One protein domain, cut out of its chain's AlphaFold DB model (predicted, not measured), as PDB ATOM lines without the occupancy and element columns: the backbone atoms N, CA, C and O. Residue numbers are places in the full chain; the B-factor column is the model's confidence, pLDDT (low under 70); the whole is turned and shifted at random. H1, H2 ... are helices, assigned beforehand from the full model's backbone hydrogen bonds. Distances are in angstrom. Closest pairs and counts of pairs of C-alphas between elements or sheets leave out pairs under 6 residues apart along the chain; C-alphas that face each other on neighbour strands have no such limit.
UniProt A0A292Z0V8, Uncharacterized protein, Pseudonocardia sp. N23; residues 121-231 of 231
ATOM      1  N   THR A 121      -7.939  17.357  19.418       85.25
ATOM      2  CA  THR A 121      -8.685  17.983  18.321       85.25
ATOM      3  C   THR A 121      -8.613  17.232  16.995       85.25
ATOM      4  O   THR A 121      -9.573  17.274  16.231       85.25
ATOM      5  N   THR A 122      -7.490  16.576  16.690       83.44
ATOM      6  CA  THR A 122      -7.274  15.925  15.385       83.44
ATOM      7  C   THR A 122      -7.615  14.444  15.406       83.44
ATOM      8  O   THR A 122      -8.114  13.921  14.413       83.44
ATOM      9  N   ASP A 123      -7.369  13.773  16.531       84.94
ATOM     10  CA  ASP A 123      -7.630  12.347  16.686       84.94
ATOM     11  C   ASP A 123      -8.021  12.029  18.141       84.94
ATOM     12  O   ASP A 123      -7.207  11.529  18.927       84.94
ATOM     13  N   PRO A 124      -9.279  12.322  18.528       86.25
ATOM     14  CA  PRO A 124      -9.742  12.162  19.905       86.25
ATOM     15  C   PRO A 124      -9.653  10.711  20.391       86.25
ATOM     16  O   PRO A 124      -9.424  10.455  21.574       86.25
ATOM     17  N   SER A 125      -9.858   9.753  19.482       84.50
ATOM     18  CA  SER A 125      -9.848   8.323  19.791       84.50
ATOM     19  C   SER A 125      -8.452   7.851  20.185       84.50
ATOM     20  O   SER A 125      -8.268   7.274  21.258       84.50
ATOM     21  N   THR A 126      -7.455   8.206  19.381       87.94
ATOM     22  CA  THR A 126      -6.051   7.915  19.641       87.94
ATOM     23  C   THR A 126      -5.524   8.726  20.821       87.94
ATOM     24  O   THR A 126      -4.758   8.213  21.633       87.94
ATOM     25  N   TRP A 127      -5.976   9.973  20.991       89.81
ATOM     26  CA  TRP A 127      -5.629  10.774  22.165       89.81
ATOM     27  C   TRP A 127      -6.048  10.072  23.462       89.81
ATOM     28  O   TRP A 127      -5.264  10.019  24.409       89.81
ATOM     29  N   ARG A 128      -7.246   9.466  23.501       89.62
ATOM     30  CA  ARG A 128      -7.716   8.712  24.678       89.62
ATOM     31  C   ARG A 128      -6.833   7.498  24.960       89.62
ATOM     32  O   ARG A 128      -6.552   7.237  26.127       89.62
ATOM     33  N   LEU A 129      -6.358   6.803  23.923       89.75
ATOM     34  CA  LEU A 129      -5.394   5.705  24.076       89.75
ATOM     35  C   LEU A 129      -4.086   6.192  24.699       89.75
ATOM     36  O   LEU A 129      -3.609   5.589  25.656       89.75
ATOM     37  N   CYS A 130      -3.543   7.315  24.218       91.38
ATOM     38  CA  CYS A 130      -2.335   7.911  24.788       91.38
ATOM     39  C   CYS A 130      -2.529   8.300  26.260       91.38
ATOM     40  O   CYS A 130      -1.639   8.080  27.078       91.38
ATOM     41  N   VAL A 131      -3.701   8.831  26.627       91.75
ATOM     42  CA  VAL A 131      -4.024   9.149  28.026       91.75
ATOM     43  C   VAL A 131      -4.107   7.896  28.891       91.75
ATOM     44  O   VAL A 131      -3.559   7.895  29.992       91.75
ATOM     45  N   LEU A 132      -4.758   6.833  28.412       90.69
ATOM     46  CA  LEU A 132      -4.814   5.552  29.122       90.69
ATOM     47  C   LEU A 132      -3.411   4.965  29.304       90.69
ATOM     48  O   LEU A 132      -3.036   4.624  30.422       90.69
ATOM     49  N   GLY A 133      -2.604   4.942  28.241       91.44
ATOM     50  CA  GLY A 133      -1.211   4.504  28.295       91.44
ATOM     51  C   GLY A 133      -0.372   5.316  29.283       91.44
ATOM     52  O   GLY A 133       0.362   4.736  30.079       91.44
ATOM     53  N   SER A 134      -0.528   6.645  29.304       91.50
ATOM     54  CA  SER A 134       0.139   7.522  30.281       91.50
ATOM     55  C   SER A 134      -0.241   7.158  31.714       91.50
ATOM     56  O   SER A 134       0.637   7.005  32.557       91.50
ATOM     57  N   ARG A 135      -1.536   6.950  31.988       90.75
ATOM     58  CA  ARG A 135      -2.015   6.561  33.324       90.75
ATOM     59  C   ARG A 135      -1.454   5.214  33.767       90.75
ATOM     60  O   ARG A 135      -1.006   5.094  34.904       90.75
ATOM     61  N   VAL A 136      -1.435   4.220  32.875       90.94
ATOM     62  CA  VAL A 136      -0.811   2.917  33.159       90.94
ATOM     63  C   VAL A 136       0.668   3.109  33.482       90.94
ATOM     64  O   VAL A 136       1.126   2.619  34.507       90.94
ATOM     65  N   ALA A 137       1.405   3.863  32.666       90.44
ATOM     66  CA  ALA A 137       2.834   4.097  32.867       90.44
ATOM     67  C   ALA A 137       3.151   4.848  34.178       90.44
ATOM     68  O   ALA A 137       4.183   4.612  34.807       90.44
ATOM     69  N   GLU A 138       2.266   5.744  34.616       90.31
ATOM     70  CA  GLU A 138       2.388   6.478  35.883       90.31
ATOM     71  C   GLU A 138       2.096   5.602  37.118       90.31
ATOM     72  O   GLU A 138       2.602   5.889  38.218       90.31
ATOM     73  N   SER A 139       1.341   4.512  36.943       90.12
ATOM     74  CA  SER A 139       0.978   3.603  38.033       90.12
ATOM     75  C   SER A 139       2.206   3.007  38.728       90.12
ATOM     76  O   SER A 139       3.278   2.808  38.137       90.12
ATOM     77  N   ARG A 140       2.082   2.724  40.025       87.69
ATOM     78  CA  ARG A 140       3.144   2.053  40.784       87.69
ATOM     79  C   ARG A 140       3.301   0.613  40.308       87.69
ATOM     80  O   ARG A 140       4.440   0.177  40.159       87.69
ATOM     81  N   ALA A 141       2.196  -0.081  40.045       85.94
ATOM     82  CA  ALA A 141       2.176  -1.451  39.541       85.94
ATOM     83  C   ALA A 141       2.960  -1.610  38.226       85.94
ATOM     84  O   ALA A 141       3.715  -2.567  38.059       85.94
ATOM     85  N   TRP A 142       2.850  -0.650  37.303       88.06
ATOM     86  CA  TRP A 142       3.661  -0.662  36.087       88.06
ATOM     87  C   TRP A 142       5.123  -0.323  36.378       88.06
ATOM     88  O   TRP A 142       6.027  -1.027  35.929       88.06
ATOM     89  N   ARG A 143       5.398   0.726  37.165       86.56
ATOM     90  CA  ARG A 143       6.781   1.131  37.484       86.56
ATOM     91  C   ARG A 143       7.575   0.024  38.179       86.56
ATOM     92  O   ARG A 143       8.739  -0.166  37.836       86.56
ATOM     93  N   SER A 144       6.945  -0.740  39.072       83.12
ATOM     94  CA  SER A 144       7.553  -1.900  39.738       83.12
ATOM     95  C   SER A 144       7.684  -3.143  38.849       83.12
ATOM     96  O   SER A 144       8.328  -4.102  39.264       83.12
ATOM     97  N   GLY A 145       7.104  -3.139  37.643       82.00
ATOM     98  CA  GLY A 145       7.113  -4.283  36.727       82.00
ATOM     99  C   GLY A 145       6.115  -5.385  37.097       82.00
ATOM    100  O   GLY A 145       6.258  -6.508  36.631       82.00
ATOM    101  N   LEU A 146       5.115  -5.090  37.934       82.31
ATOM    102  CA  LEU A 146       4.139  -6.072  38.411       82.31
ATOM    103  C   LEU A 146       3.165  -6.532  37.312       82.31
ATOM    104  O   LEU A 146       2.796  -7.700  37.298       82.31
ATOM    105  N   ILE A 147       2.749  -5.624  36.421       82.56
ATOM    106  CA  ILE A 147       1.726  -5.884  35.382       82.56
ATOM    107  C   ILE A 147       2.268  -5.919  33.949       82.56
ATOM    108  O   ILE A 147       1.567  -6.336  33.036       82.56
ATOM    109  N   ASP A 148       3.493  -5.444  33.737       80.38
ATOM    110  CA  ASP A 148       4.138  -5.376  32.420       80.38
ATOM    111  C   ASP A 148       5.663  -5.507  32.590       80.38
ATOM    112  O   ASP A 148       6.403  -4.528  32.427       80.38
ATOM    113  N   PRO A 149       6.150  -6.689  33.019       78.12
ATOM    114  CA  PRO A 149       7.576  -6.911  33.263       78.12
ATOM    115  C   PRO A 149       8.404  -6.765  31.980       78.12
ATOM    116  O   PRO A 149       9.526  -6.264  32.026       78.12
ATOM    117  N   ASP A 150       7.814  -7.135  30.843       81.69
ATOM    118  CA  ASP A 150       8.445  -7.132  29.522       81.69
ATOM    119  C   ASP A 150       8.346  -5.762  28.812       81.69
ATOM    120  O   ASP A 150       8.850  -5.598  27.703       81.69
ATOM    121  N   ARG A 151       7.730  -4.756  29.457       84.06
ATOM    122  CA  ARG A 151       7.585  -3.371  28.961       84.06
ATOM    123  C   ARG A 151       6.896  -3.277  27.588       84.06
ATOM    124  O   ARG A 151       7.247  -2.438  26.754       84.06
ATOM    125  N   LEU A 152       5.871  -4.100  27.371       85.56
ATOM    126  CA  LEU A 152       5.092  -4.204  26.132       85.56
ATOM    127  C   LEU A 152       4.099  -3.052  25.922       85.56
ATOM    128  O   LEU A 152       3.542  -2.922  24.829       85.56
ATOM    129  N   LEU A 153       3.898  -2.181  26.916       88.00
ATOM    130  CA  LEU A 153       3.006  -1.023  26.798       88.00
ATOM    131  C   LEU A 153       3.360  -0.107  25.611       88.00
ATOM    132  O   LEU A 153       2.470   0.364  24.903       88.00
ATOM    133  N   GLY A 154       4.652   0.133  25.370       88.62
ATOM    134  CA  GLY A 154       5.126   0.938  24.239       88.62
ATOM    135  C   GLY A 154       4.775   0.315  22.880       88.62
ATOM    136  O   GLY A 154       4.123   0.984  22.071       88.62
ATOM    137  N   PRO A 155       5.162  -0.952  22.625       88.31
ATOM    138  CA  PRO A 155       4.783  -1.679  21.412       88.31
ATOM    139  C   PRO A 155       3.272  -1.721  21.163       88.31
ATOM    140  O   PRO A 155       2.831  -1.494  20.038       88.31
ATOM    141  N   LEU A 156       2.476  -1.946  22.213       88.69
ATOM    142  CA  LEU A 156       1.019  -1.986  22.117       88.69
ATOM    143  C   LEU A 156       0.423  -0.640  21.685       88.69
ATOM    144  O   LEU A 156      -0.447  -0.588  20.816       88.69
ATOM    145  N   LEU A 157       0.879   0.463  22.288       90.12
ATOM    146  CA  LEU A 157       0.412   1.792  21.898       90.12
ATOM    147  C   LEU A 157       0.723   2.044  20.422       90.12
ATOM    148  O   LEU A 157      -0.163   2.452  19.667       90.12
ATOM    149  N   TRP A 158       1.955   1.754  19.998       90.62
ATOM    150  CA  TRP A 158       2.385   1.951  18.616       90.62
ATOM    151  C   TRP A 158       1.599   1.103  17.605       90.62
ATOM    152  O   TRP A 158       1.275   1.598  16.521       90.62
ATOM    153  N   SER A 159       1.235  -0.137  17.944       86.56
ATOM    154  CA  SER A 159       0.436  -0.986  17.052       86.56
ATOM    155  C   SER A 159      -0.982  -0.437  16.858       86.56
ATOM    156  O   SER A 159      -1.440  -0.340  15.718       86.56
ATOM    157  N   GLY A 160      -1.631   0.044  17.926       84.75
ATOM    158  CA  GLY A 160      -2.936   0.717  17.839       84.75
ATOM    159  C   GLY A 160      -2.895   2.012  17.016       84.75
ATOM    160  O   GLY A 160      -3.829   2.329  16.284       84.75
ATOM    161  N   LEU A 161      -1.772   2.734  17.065       85.31
ATOM    162  CA  LEU A 161      -1.530   3.948  16.280       85.31
ATOM    163  C   LEU A 161      -1.261   3.684  14.794       85.31
ATOM    164  O   LEU A 161      -1.432   4.594  13.982       85.31
ATOM    165  N   SER A 162      -0.779   2.501  14.420       78.56
ATOM    166  CA  SER A 162      -0.240   2.262  13.075       78.56
ATOM    167  C   SER A 162      -1.304   1.885  12.040       78.56
ATOM    168  O   SER A 162      -1.157   2.242  10.872       78.56
ATOM    169  N   GLU A 163      -2.395   1.229  12.448       73.38
ATOM    170  CA  GLU A 163      -3.427   0.704  11.528       73.38
ATOM    171  C   GLU A 163      -4.621   1.650  11.291       73.38
ATOM    172  O   GLU A 163      -5.517   1.346  10.506       73.38
ATOM    173  N   GLY A 164      -4.615   2.835  11.910       67.38
ATOM    174  CA  GLY A 164      -5.676   3.833  11.760       67.38
ATOM    175  C   GLY A 164      -6.914   3.566  12.636       67.38
ATOM    176  O   GLY A 164      -7.113   2.451  13.130       67.38
ATOM    177  N   PRO A 165      -7.737   4.605  12.871       70.69
ATOM    178  CA  PRO A 165      -8.859   4.531  13.803       70.69
ATOM    179  C   PRO A 165      -9.948   3.570  13.305       70.69
ATOM    180  O   PRO A 165     -10.320   3.596  12.132       70.69
ATOM    181  N   GLY A 166     -10.490   2.748  14.208       71.62
ATOM    182  CA  GLY A 166     -11.623   1.857  13.922       71.62
ATOM    183  C   GLY A 166     -11.258   0.465  13.396       71.62
ATOM    184  O   GLY A 166     -12.154  -0.372  13.237       71.62
ATOM    185  N   SER A 167      -9.970   0.178  13.182       82.06
ATOM    186  CA  SER A 167      -9.498  -1.179  12.887       82.06
ATOM    187  C   SER A 167      -9.851  -2.155  14.023       82.06
ATOM    188  O   SER A 167     -10.091  -1.768  15.172       82.06
ATOM    189  N   GLU A 168      -9.927  -3.452  13.715       82.25
ATOM    190  CA  GLU A 168     -10.121  -4.489  14.741       82.25
ATOM    191  C   GLU A 168      -8.985  -4.467  15.771       82.25
ATOM    192  O   GLU A 168      -9.231  -4.592  16.972       82.25
ATOM    193  N   ARG A 169      -7.759  -4.197  15.310       82.06
ATOM    194  CA  ARG A 169      -6.580  -4.048  16.160       82.06
ATOM    195  C   ARG A 169      -6.662  -2.824  17.068       82.06
ATOM    196  O   ARG A 169      -6.384  -2.959  18.253       82.06
ATOM    197  N   ASP A 170      -7.108  -1.669  16.565       83.12
ATOM    198  CA  ASP A 170      -7.361  -0.467  17.382       83.12
ATOM    199  C   ASP A 170      -8.360  -0.757  18.513       83.12
ATOM    200  O   ASP A 170      -8.114  -0.415  19.672       83.12
ATOM    201  N   ARG A 171      -9.459  -1.460  18.209       85.00
ATOM    202  CA  ARG A 171     -10.434  -1.887  19.226       85.00
ATOM    203  C   ARG A 171      -9.816  -2.840  20.250       85.00
ATOM    204  O   ARG A 171      -9.914  -2.577  21.443       85.00
ATOM    205  N   ALA A 172      -9.115  -3.880  19.802       86.56
ATOM    206  CA  ALA A 172      -8.463  -4.834  20.698       86.56
ATOM    207  C   ALA A 172      -7.413  -4.172  21.610       86.56
ATOM    208  O   ALA A 172      -7.354  -4.471  22.805       86.56
ATOM    209  N   VAL A 173      -6.613  -3.244  21.076       87.88
ATOM    210  CA  VAL A 173      -5.631  -2.459  21.840       87.88
ATOM    211  C   VAL A 173      -6.330  -1.574  22.869       87.88
ATOM    212  O   VAL A 173      -5.906  -1.534  24.023       87.88
ATOM    213  N   ARG A 174      -7.417  -0.896  22.486       88.62
ATOM    214  CA  ARG A 174      -8.207  -0.053  23.392       88.62
ATOM    215  C   ARG A 174      -8.777  -0.841  24.561       88.62
ATOM    216  O   ARG A 174      -8.637  -0.404  25.702       88.62
ATOM    217  N   ASP A 175      -9.392  -1.981  24.277       89.75
ATOM    218  CA  ASP A 175      -9.994  -2.839  25.297       89.75
ATOM    219  C   ASP A 175      -8.911  -3.347  26.253       89.75
ATOM    220  O   ASP A 175      -9.040  -3.221  27.469       89.75
ATOM    221  N   THR A 176      -7.781  -3.801  25.703       88.81
ATOM    222  CA  THR A 176      -6.652  -4.303  26.498       88.81
ATOM    223  C   THR A 176      -6.023  -3.205  27.368       88.81
ATOM    224  O   THR A 176      -5.720  -3.450  28.532       88.81
ATOM    225  N   LEU A 177      -5.860  -1.978  26.854       89.88
ATOM    226  CA  LEU A 177      -5.354  -0.837  27.635       89.88
ATOM    227  C   LEU A 177      -6.318  -0.391  28.725       89.88
ATOM    228  O   LEU A 177      -5.875   0.014  29.796       89.88
ATOM    229  N   THR A 178      -7.619  -0.433  28.445       91.75
ATOM    230  CA  THR A 178      -8.649  -0.094  29.431       91.75
ATOM    231  C   THR A 178      -8.593  -1.089  30.582       91.75
ATOM    232  O   THR A 178      -8.476  -0.682  31.736       91.75
ATOM    233  N   GLU A 179      -8.545  -2.382  30.265       90.62
ATOM    234  CA  GLU A 179      -8.450  -3.447  31.262       90.62
ATOM    235  C   GLU A 179      -7.137  -3.371  32.061       90.62
ATOM    236  O   GLU A 179      -7.133  -3.490  33.286       90.62
ATOM    237  N   LEU A 180      -6.016  -3.089  31.389       89.69
ATOM    238  CA  LEU A 180      -4.723  -2.902  32.046       89.69
ATOM    239  C   LEU A 180      -4.720  -1.675  32.970       89.69
ATOM    240  O   LEU A 180      -4.135  -1.728  34.049       89.69
ATOM    241  N   ALA A 181      -5.378  -0.581  32.578       90.44
ATOM    242  CA  ALA A 181      -5.512   0.619  33.403       90.44
ATOM    243  C   ALA A 181      -6.377   0.378  34.645       90.44
ATOM    244  O   ALA A 181      -6.048   0.883  35.720       90.44
ATOM    245  N   GLU A 182      -7.445  -0.410  34.522       91.00
ATOM    246  CA  GLU A 182      -8.262  -0.845  35.659       91.00
ATOM    247  C   GLU A 182      -7.437  -1.688  36.633       91.00
ATOM    248  O   GLU A 182      -7.337  -1.338  37.809       91.00
ATOM    249  N   VAL A 183      -6.753  -2.727  36.139       89.12
ATOM    250  CA  VAL A 183      -5.892  -3.594  36.961       89.12
ATOM    251  C   VAL A 183      -4.780  -2.791  37.640       89.12
ATOM    252  O   VAL A 183      -4.532  -2.969  38.832       89.12
ATOM    253  N   ALA A 184      -4.139  -1.870  36.917       89.19
ATOM    254  CA  ALA A 184      -3.122  -0.980  37.470       89.19
ATOM    255  C   ALA A 184      -3.679  -0.100  38.599       89.19
ATOM    256  O   ALA A 184      -3.051   0.031  39.647       89.19
ATOM    257  N   THR A 185      -4.868   0.474  38.401       90.06
ATOM    258  CA  THR A 185      -5.534   1.331  39.392       90.06
ATOM    259  C   THR A 185      -5.920   0.536  40.638       90.06
ATOM    260  O   THR A 185      -5.712   1.005  41.755       90.06
ATOM    261  N   GLU A 186      -6.445  -0.677  40.465       89.06
ATOM    262  CA  GLU A 186      -6.790  -1.558  41.581       89.06
ATOM    263  C   GLU A 186      -5.558  -1.983  42.384       89.06
ATOM    264  O   GLU A 186      -5.573  -1.919  43.613       89.06
ATOM    265  N   LEU A 187      -4.470  -2.360  41.707       86.38
ATOM    266  CA  LEU A 187      -3.211  -2.712  42.364       86.38
ATOM    267  C   LEU A 187      -2.600  -1.512  43.095       86.38
ATOM    268  O   LEU A 187      -2.149  -1.647  44.232       86.38
ATOM    269  N   ASP A 188      -2.644  -0.321  42.506       87.69
ATOM    270  CA  ASP A 188      -2.176   0.894  43.172       87.69
ATOM    271  C   ASP A 188      -3.015   1.225  44.419       87.69
ATOM    272  O   ASP A 188      -2.458   1.642  45.439       87.69
ATOM    273  N   ALA A 189      -4.328   0.973  44.375       86.81
ATOM    274  CA  ALA A 189      -5.229   1.147  45.512       86.81
ATOM    275  C   ALA A 189      -4.980   0.132  46.643       86.81
ATOM    276  O   ALA A 189      -5.192   0.471  47.808       86.81
ATOM    277  N   THR A 190      -4.483  -1.077  46.340       80.94
ATOM    278  CA  THR A 190      -4.083  -2.056  47.378       80.94
ATOM    279  C   THR A 190      -2.843  -1.636  48.177       80.94
ATOM    280  O   THR A 190      -2.577  -2.191  49.242       80.94
ATOM    281  N   GLY A 191      -2.116  -0.608  47.728       72.25
ATOM    282  CA  GLY A 191      -0.950  -0.079  48.427       72.25
ATOM    283  C   GLY A 191       0.325  -0.903  48.194       72.25
ATOM    284  O   GLY A 191       0.386  -1.757  47.312       72.25
ATOM    285  N   PRO A 192       1.422  -0.605  48.916       68.19
ATOM    286  CA  PRO A 192       2.641  -1.393  48.804       68.19
ATOM    287  C   PRO A 192       2.379  -2.800  49.346       68.19
ATOM    288  O   PRO A 192       2.089  -2.948  50.531       68.19
ATOM    289  N   VAL A 193       2.503  -3.820  48.490       60.03
ATOM    290  CA  VAL A 193       2.470  -5.220  48.928       60.03
ATOM    291  C   VAL A 193       3.554  -5.375  49.996       60.03
ATOM    292  O   VAL A 193       4.728  -5.134  49.685       60.03
ATOM    293  N   PRO A 194       3.203  -5.688  51.255       51.34
ATOM    294  CA  PRO A 194       4.205  -5.849  52.288       51.34
ATOM    295  C   PRO A 194       5.139  -6.969  51.841       51.34
ATOM    296  O   PRO A 194       4.706  -8.094  51.591       51.34
ATOM    297  N   ALA A 195       6.430  -6.653  51.709       48.69
ATOM    298  CA  ALA A 195       7.453  -7.684  51.641       48.69
ATOM    299  C   ALA A 195       7.191  -8.629  52.814       48.69
ATOM    300  O   ALA A 195       6.969  -8.131  53.919       48.69
ATOM    301  N   LEU A 196       7.164  -9.941  52.556       43.25
ATOM    302  CA  LEU A 196       6.979 -11.002  53.546       43.25
ATOM    303  C   LEU A 196       7.917 -10.773  54.745       43.25
ATOM    304  O   LEU A 196       9.038 -11.267  54.811       43.25
ATOM    305  N   ARG A 197       7.469  -9.967  55.699       41.56
ATOM    306  CA  ARG A 197       8.047  -9.804  57.017       41.56
ATOM    307  C   ARG A 197       6.981 -10.390  57.905       41.56
ATOM    308  O   ARG A 197       5.948  -9.773  58.145       41.56
ATOM    309  N   THR A 198       7.204 -11.638  58.278       44.66
ATOM    310  CA  THR A 198       6.402 -12.404  59.222       44.66
ATOM    311  C   THR A 198       6.310 -11.606  60.520       44.66
ATOM    312  O   THR A 198       7.190 -11.667  61.372       44.66
ATOM    313  N   VAL A 199       5.261 -10.793  60.645       46.44
ATOM    314  CA  VAL A 199       4.835 -10.198  61.909       46.44
ATOM    315  C   VAL A 199       3.593 -10.981  62.326       46.44
ATOM    316  O   VAL A 199       2.580 -10.929  61.624       46.44
ATOM    317  N   PRO A 200       3.654 -11.759  63.417       44.88
ATOM    318  CA  PRO A 200       2.506 -12.515  63.883       44.88
ATOM    319  C   PRO A 200       1.532 -11.523  64.528       44.88
ATOM    320  O   PRO A 200       1.819 -10.979  65.589       44.88
ATOM    321  N   GLY A 201       0.404 -11.228  63.874       47.50
ATOM    322  CA  GLY A 201      -0.609 -10.363  64.493       47.50
ATOM    323  C   GLY A 201      -1.775  -9.862  63.640       47.50
ATOM    324  O   GLY A 201      -2.696  -9.284  64.201       47.50
ATOM    325  N   GLY A 202      -1.799 -10.080  62.319       49.56
ATOM    326  CA  GLY A 202      -2.853  -9.536  61.445       49.56
ATOM    327  C   GLY A 202      -3.324 -10.504  60.361       49.56
ATOM    328  O   GLY A 202      -3.276 -10.167  59.185       49.56
ATOM    329  N   ALA A 203      -3.732 -11.720  60.732       53.41
ATOM    330  CA  ALA A 203      -3.987 -12.797  59.770       53.41
ATOM    331  C   ALA A 203      -5.229 -12.581  58.874       53.41
ATOM    332  O   ALA A 203      -5.218 -13.021  57.739       53.41
ATOM    333  N   GLY A 204      -6.274 -11.873  59.320       51.66
ATOM    334  CA  GLY A 204      -7.530 -11.784  58.548       51.66
ATOM    335  C   GLY A 204      -7.524 -10.802  57.365       51.66
ATOM    336  O   GLY A 204      -8.126 -11.074  56.334       51.66
ATOM    337  N   ALA A 205      -6.852  -9.653  57.493       54.06
ATOM    338  CA  ALA A 205      -6.844  -8.615  56.451       54.06
ATOM    339  C   ALA A 205      -5.679  -8.772  55.455       54.06
ATOM    340  O   ALA A 205      -5.790  -8.377  54.292       54.06
ATOM    341  N   ALA A 206      -4.566  -9.360  55.905       58.91
ATOM    342  CA  ALA A 206      -3.405  -9.630  55.063       58.91
ATOM    343  C   ALA A 206      -3.686 -10.748  54.044       58.91
ATOM    344  O   ALA A 206      -3.280 -10.620  52.893       58.91
ATOM    345  N   ASP A 207      -4.436 -11.780  54.445       65.62
ATOM    346  CA  ASP A 207      -4.771 -12.939  53.607       65.62
ATOM    347  C   ASP A 207      -5.648 -12.534  52.408       65.62
ATOM    348  O   ASP A 207      -5.268 -12.725  51.255       65.62
ATOM    349  N   GLY A 208      -6.734 -11.785  52.651       72.44
ATOM    350  CA  GLY A 208      -7.606 -11.289  51.574       72.44
ATOM    351  C   GLY A 208      -6.948 -10.257  50.640       72.44
ATOM    352  O   GLY A 208      -7.328 -10.134  49.475       72.44
ATOM    353  N   THR A 209      -5.941  -9.520  51.123       75.56
ATOM    354  CA  THR A 209      -5.162  -8.587  50.287       75.56
ATOM    355  C   THR A 209      -4.215  -9.348  49.360       75.56
ATOM    356  O   THR A 209      -4.106  -9.006  48.182       75.56
ATOM    357  N   LEU A 210      -3.558 -10.397  49.865       77.38
ATOM    358  CA  LEU A 210      -2.677 -11.250  49.070       77.38
ATOM    359  C   LEU A 210      -3.460 -12.015  47.999       77.38
ATOM    360  O   LEU A 210      -3.056 -11.975  46.838       77.38
ATOM    361  N   ASP A 211      -4.606 -12.601  48.348       82.44
ATOM    362  CA  ASP A 211      -5.486 -13.271  47.382       82.44
ATOM    363  C   ASP A 211      -5.909 -12.328  46.252       82.44
ATOM    364  O   ASP A 211      -5.824 -12.670  45.069       82.44
ATOM    365  N   ARG A 212      -6.284 -11.087  46.591       80.44
ATOM    366  CA  ARG A 212      -6.646 -10.076  45.593       80.44
ATOM    367  C   ARG A 212      -5.471  -9.714  44.681       80.44
ATOM    368  O   ARG A 212      -5.658  -9.607  43.470       80.44
ATOM    369  N   VAL A 213      -4.268  -9.548  45.230       81.56
ATOM    370  CA  VAL A 213      -3.059  -9.263  44.437       81.56
ATOM    371  C   VAL A 213      -2.724 -10.429  43.505       81.56
ATOM    372  O   VAL A 213      -2.369 -10.190  42.352       81.56
ATOM    373  N   VAL A 214      -2.869 -11.678  43.958       83.88
ATOM    374  CA  VAL A 214      -2.642 -12.875  43.132       83.88
ATOM    375  C   VAL A 214      -3.627 -12.929  41.965       83.88
ATOM    376  O   VAL A 214      -3.204 -13.121  40.826       83.88
ATOM    377  N   VAL A 215      -4.918 -12.686  42.215       86.31
ATOM    378  CA  VAL A 215      -5.947 -12.646  41.161       86.31
ATOM    379  C   VAL A 215      -5.666 -11.530  40.152       86.31
ATOM    380  O   VAL A 215      -5.702 -11.764  38.942       86.31
ATOM    381  N   LEU A 216      -5.334 -10.325  40.624       83.50
ATOM    382  CA  LEU A 216      -5.015  -9.189  39.756       83.50
ATOM    383  C   LEU A 216      -3.743  -9.430  38.935       83.50
ATOM    384  O   LEU A 216      -3.687  -9.047  37.767       83.50
ATOM    385  N   ARG A 217      -2.746 -10.113  39.505       80.94
ATOM    386  CA  ARG A 217      -1.532 -10.505  38.786       80.94
ATOM    387  C   ARG A 217      -1.816 -11.558  37.719       80.94
ATOM    388  O   ARG A 217      -1.378 -11.383  36.591       80.94
ATOM    389  N   ALA A 218      -2.602 -12.585  38.030       84.31
ATOM    390  CA  ALA A 218      -3.010 -13.585  37.045       84.31
ATOM    391  C   ALA A 218      -3.790 -12.950  35.878       84.31
ATOM    392  O   ALA A 218      -3.597 -13.318  34.719       84.31
ATOM    393  N   ARG A 219      -4.628 -11.944  36.166       85.06
ATOM    394  CA  ARG A 219      -5.315 -11.153  35.136       85.06
ATOM    395  C   ARG A 219      -4.336 -10.328  34.298       85.06
ATOM    396  O   ARG A 219      -4.476 -10.298  33.078       85.06
ATOM    397  N   ALA A 220      -3.332  -9.707  34.918       80.56
ATOM    398  CA  ALA A 220      -2.270  -8.999  34.201       80.56
ATOM    399  C   ALA A 220      -1.444  -9.940  33.301       80.56
ATOM    400  O   ALA A 220      -1.152  -9.588  32.161       80.56
ATOM    401  N   ASP A 221      -1.139 -11.154  33.761       81.88
ATOM    402  CA  ASP A 221      -0.434 -12.167  32.967       81.88
ATOM    403  C   ASP A 221      -1.279 -12.633  31.765       81.88
ATOM    404  O   ASP A 221      -0.778 -12.711  30.643       81.88
ATOM    405  N   ALA A 222      -2.585 -12.852  31.956       83.62
ATOM    406  CA  ALA A 222      -3.500 -13.180  30.859       83.62
ATOM    407  C   ALA A 222      -3.626 -12.033  29.838       83.62
ATOM    408  O   ALA A 222      -3.681 -12.264  28.624       83.62
ATOM    409  N   LEU A 223      -3.641 -10.785  30.323       79.31
ATOM    410  CA  LEU A 223      -3.585  -9.596  29.478       79.31
ATOM    411  C   LEU A 223      -2.283  -9.552  28.689       79.31
ATOM    412  O   LEU A 223      -2.324  -9.316  27.486       79.31
ATOM    413  N   ARG A 224      -1.146  -9.854  29.317       76.56
ATOM    414  CA  ARG A 224       0.158  -9.918  28.653       76.56
ATOM    415  C   ARG A 224       0.186 -10.927  27.508       76.56
ATOM    416  O   ARG A 224       0.644 -10.592  26.420       76.56
ATOM    417  N   ASP A 225      -0.373 -12.116  27.696       81.25
ATOM    418  CA  ASP A 225      -0.466 -13.109  26.616       81.25
ATOM    419  C   ASP A 225      -1.347 -12.613  25.456       81.25
ATOM    420  O   ASP A 225      -1.180 -12.993  24.295       81.25
ATOM    421  N   ARG A 226      -2.316 -11.739  25.744       78.56
ATOM    422  CA  ARG A 226      -3.090 -11.026  24.722       78.56
ATOM    423  C   ARG A 226      -2.262  -9.927  24.049       78.56
ATOM    424  O   ARG A 226      -2.287  -9.855  22.825       78.56
ATOM    425  N   LEU A 227      -1.480  -9.153  24.808       70.44
ATOM    426  CA  LEU A 227      -0.552  -8.139  24.282       70.44
ATOM    427  C   LEU A 227       0.428  -8.760  23.280       70.44
ATOM    428  O   LEU A 227       0.585  -8.224  22.189       70.44
ATOM    429  N   LEU A 228       1.017  -9.915  23.605       74.62
ATOM    430  CA  LEU A 228       1.953 -10.637  22.731       74.62
ATOM    431  C   LEU A 228       1.325 -11.109  21.411       74.62
ATOM    432  O   LEU A 228       2.033 -11.280  20.428       74.62
ATOM    433  N   ARG A 229       0.005 -11.324  21.379       75.06
ATOM    434  CA  ARG A 229      -0.729 -11.666  20.147       75.06
ATOM    435  C   ARG A 229      -1.118 -10.433  19.332       75.06
ATOM    436  O   ARG A 229      -1.378 -10.554  18.138       75.06
ATOM    437  N   CYS A 230      -1.209  -9.271  19.976       64.38
ATOM    438  CA  CYS A 230      -1.591  -8.008  19.349       64.38
ATOM    439  C   CYS A 230      -0.392  -7.158  18.902       64.38
ATOM    440  O   CYS A 230      -0.577  -6.310  18.025       64.38
ATOM    441  N   ALA A 231       0.791  -7.338  19.492       58.50
ATOM    442  CA  ALA A 231       2.054  -6.705  19.093       58.50
ATOM    443  C   ALA A 231       2.677  -7.411  17.878       58.50
ATOM    444  O   ALA A 231       3.224  -6.694  17.011       58.50
TER     445      ALA A 231
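Overview. This is residues 121 to 231 of the 231 residues of an uncharacterized protein of Pseudonocardia sp. N23 (UniProt A0A292Z0V8). An elongated up-and-down bundle of four helices, H1, H3, H4 and H5, each running against the one before it, has H4 in its middle, with H1 and H5 on opposite sides of it and H3 packed near its beginning. Short H2 packs near the other end of H4, and residues 195 to 205, of which 203 to 205 belong to H5, stick out free of the rest. The printed part has 111 residues with five named helices, H1 to H5 in order, and no named strand: all helix. It is only just loose, close to compact, with a radius of gyration of the C-alphas of 16.1 A and spans of 56 by 28 by 18 A.

Arrangement. H1, residues 124 to 138, touches H3, residues 153 to 162, opposite ways at a shallow tilt of 8 degrees; their closest C-alphas, Thr 126 and Leu 161, are 6.9 A apart. H2, residues 140 to 143, touches residues 184 to 188 alone of H4, residues 168 to 189; the closest C-alphas, Ala 141 and Ala 184, are 5.7 A apart. H4 is the hub, touching four helices. H3 and H4 form a helical hairpin, with C-alphas Gly 160 and Asp 170 closest at 4.6 A. H4 and H5, residues 203 to 230, form another, at 19 degrees, with Val 183 and Leu 216 closest at 6.3 A between C-alphas. H1 and H5 are apart. Every O i to N i+4 pair is within hydrogen-bond range in H1, H3 and H4, and 21 of 24 in H5; H2 is too short for such a pair.

Along the chain. H1 begins at C-alpha 124 (-9.742, 12.162, 19.905) and is 20.9 A long. H4 measures 31.7 A. H5 measures 40.8 A and ends at C-alpha 230 (-1.591, -8.008, 19.349).

Size, cuts and confidence. The printed part has no cut. The link from H4 to H5 is long, at 13 residues. Residue 164, residues 192 to 207 and residues 230 to 231 have pLDDT under 70.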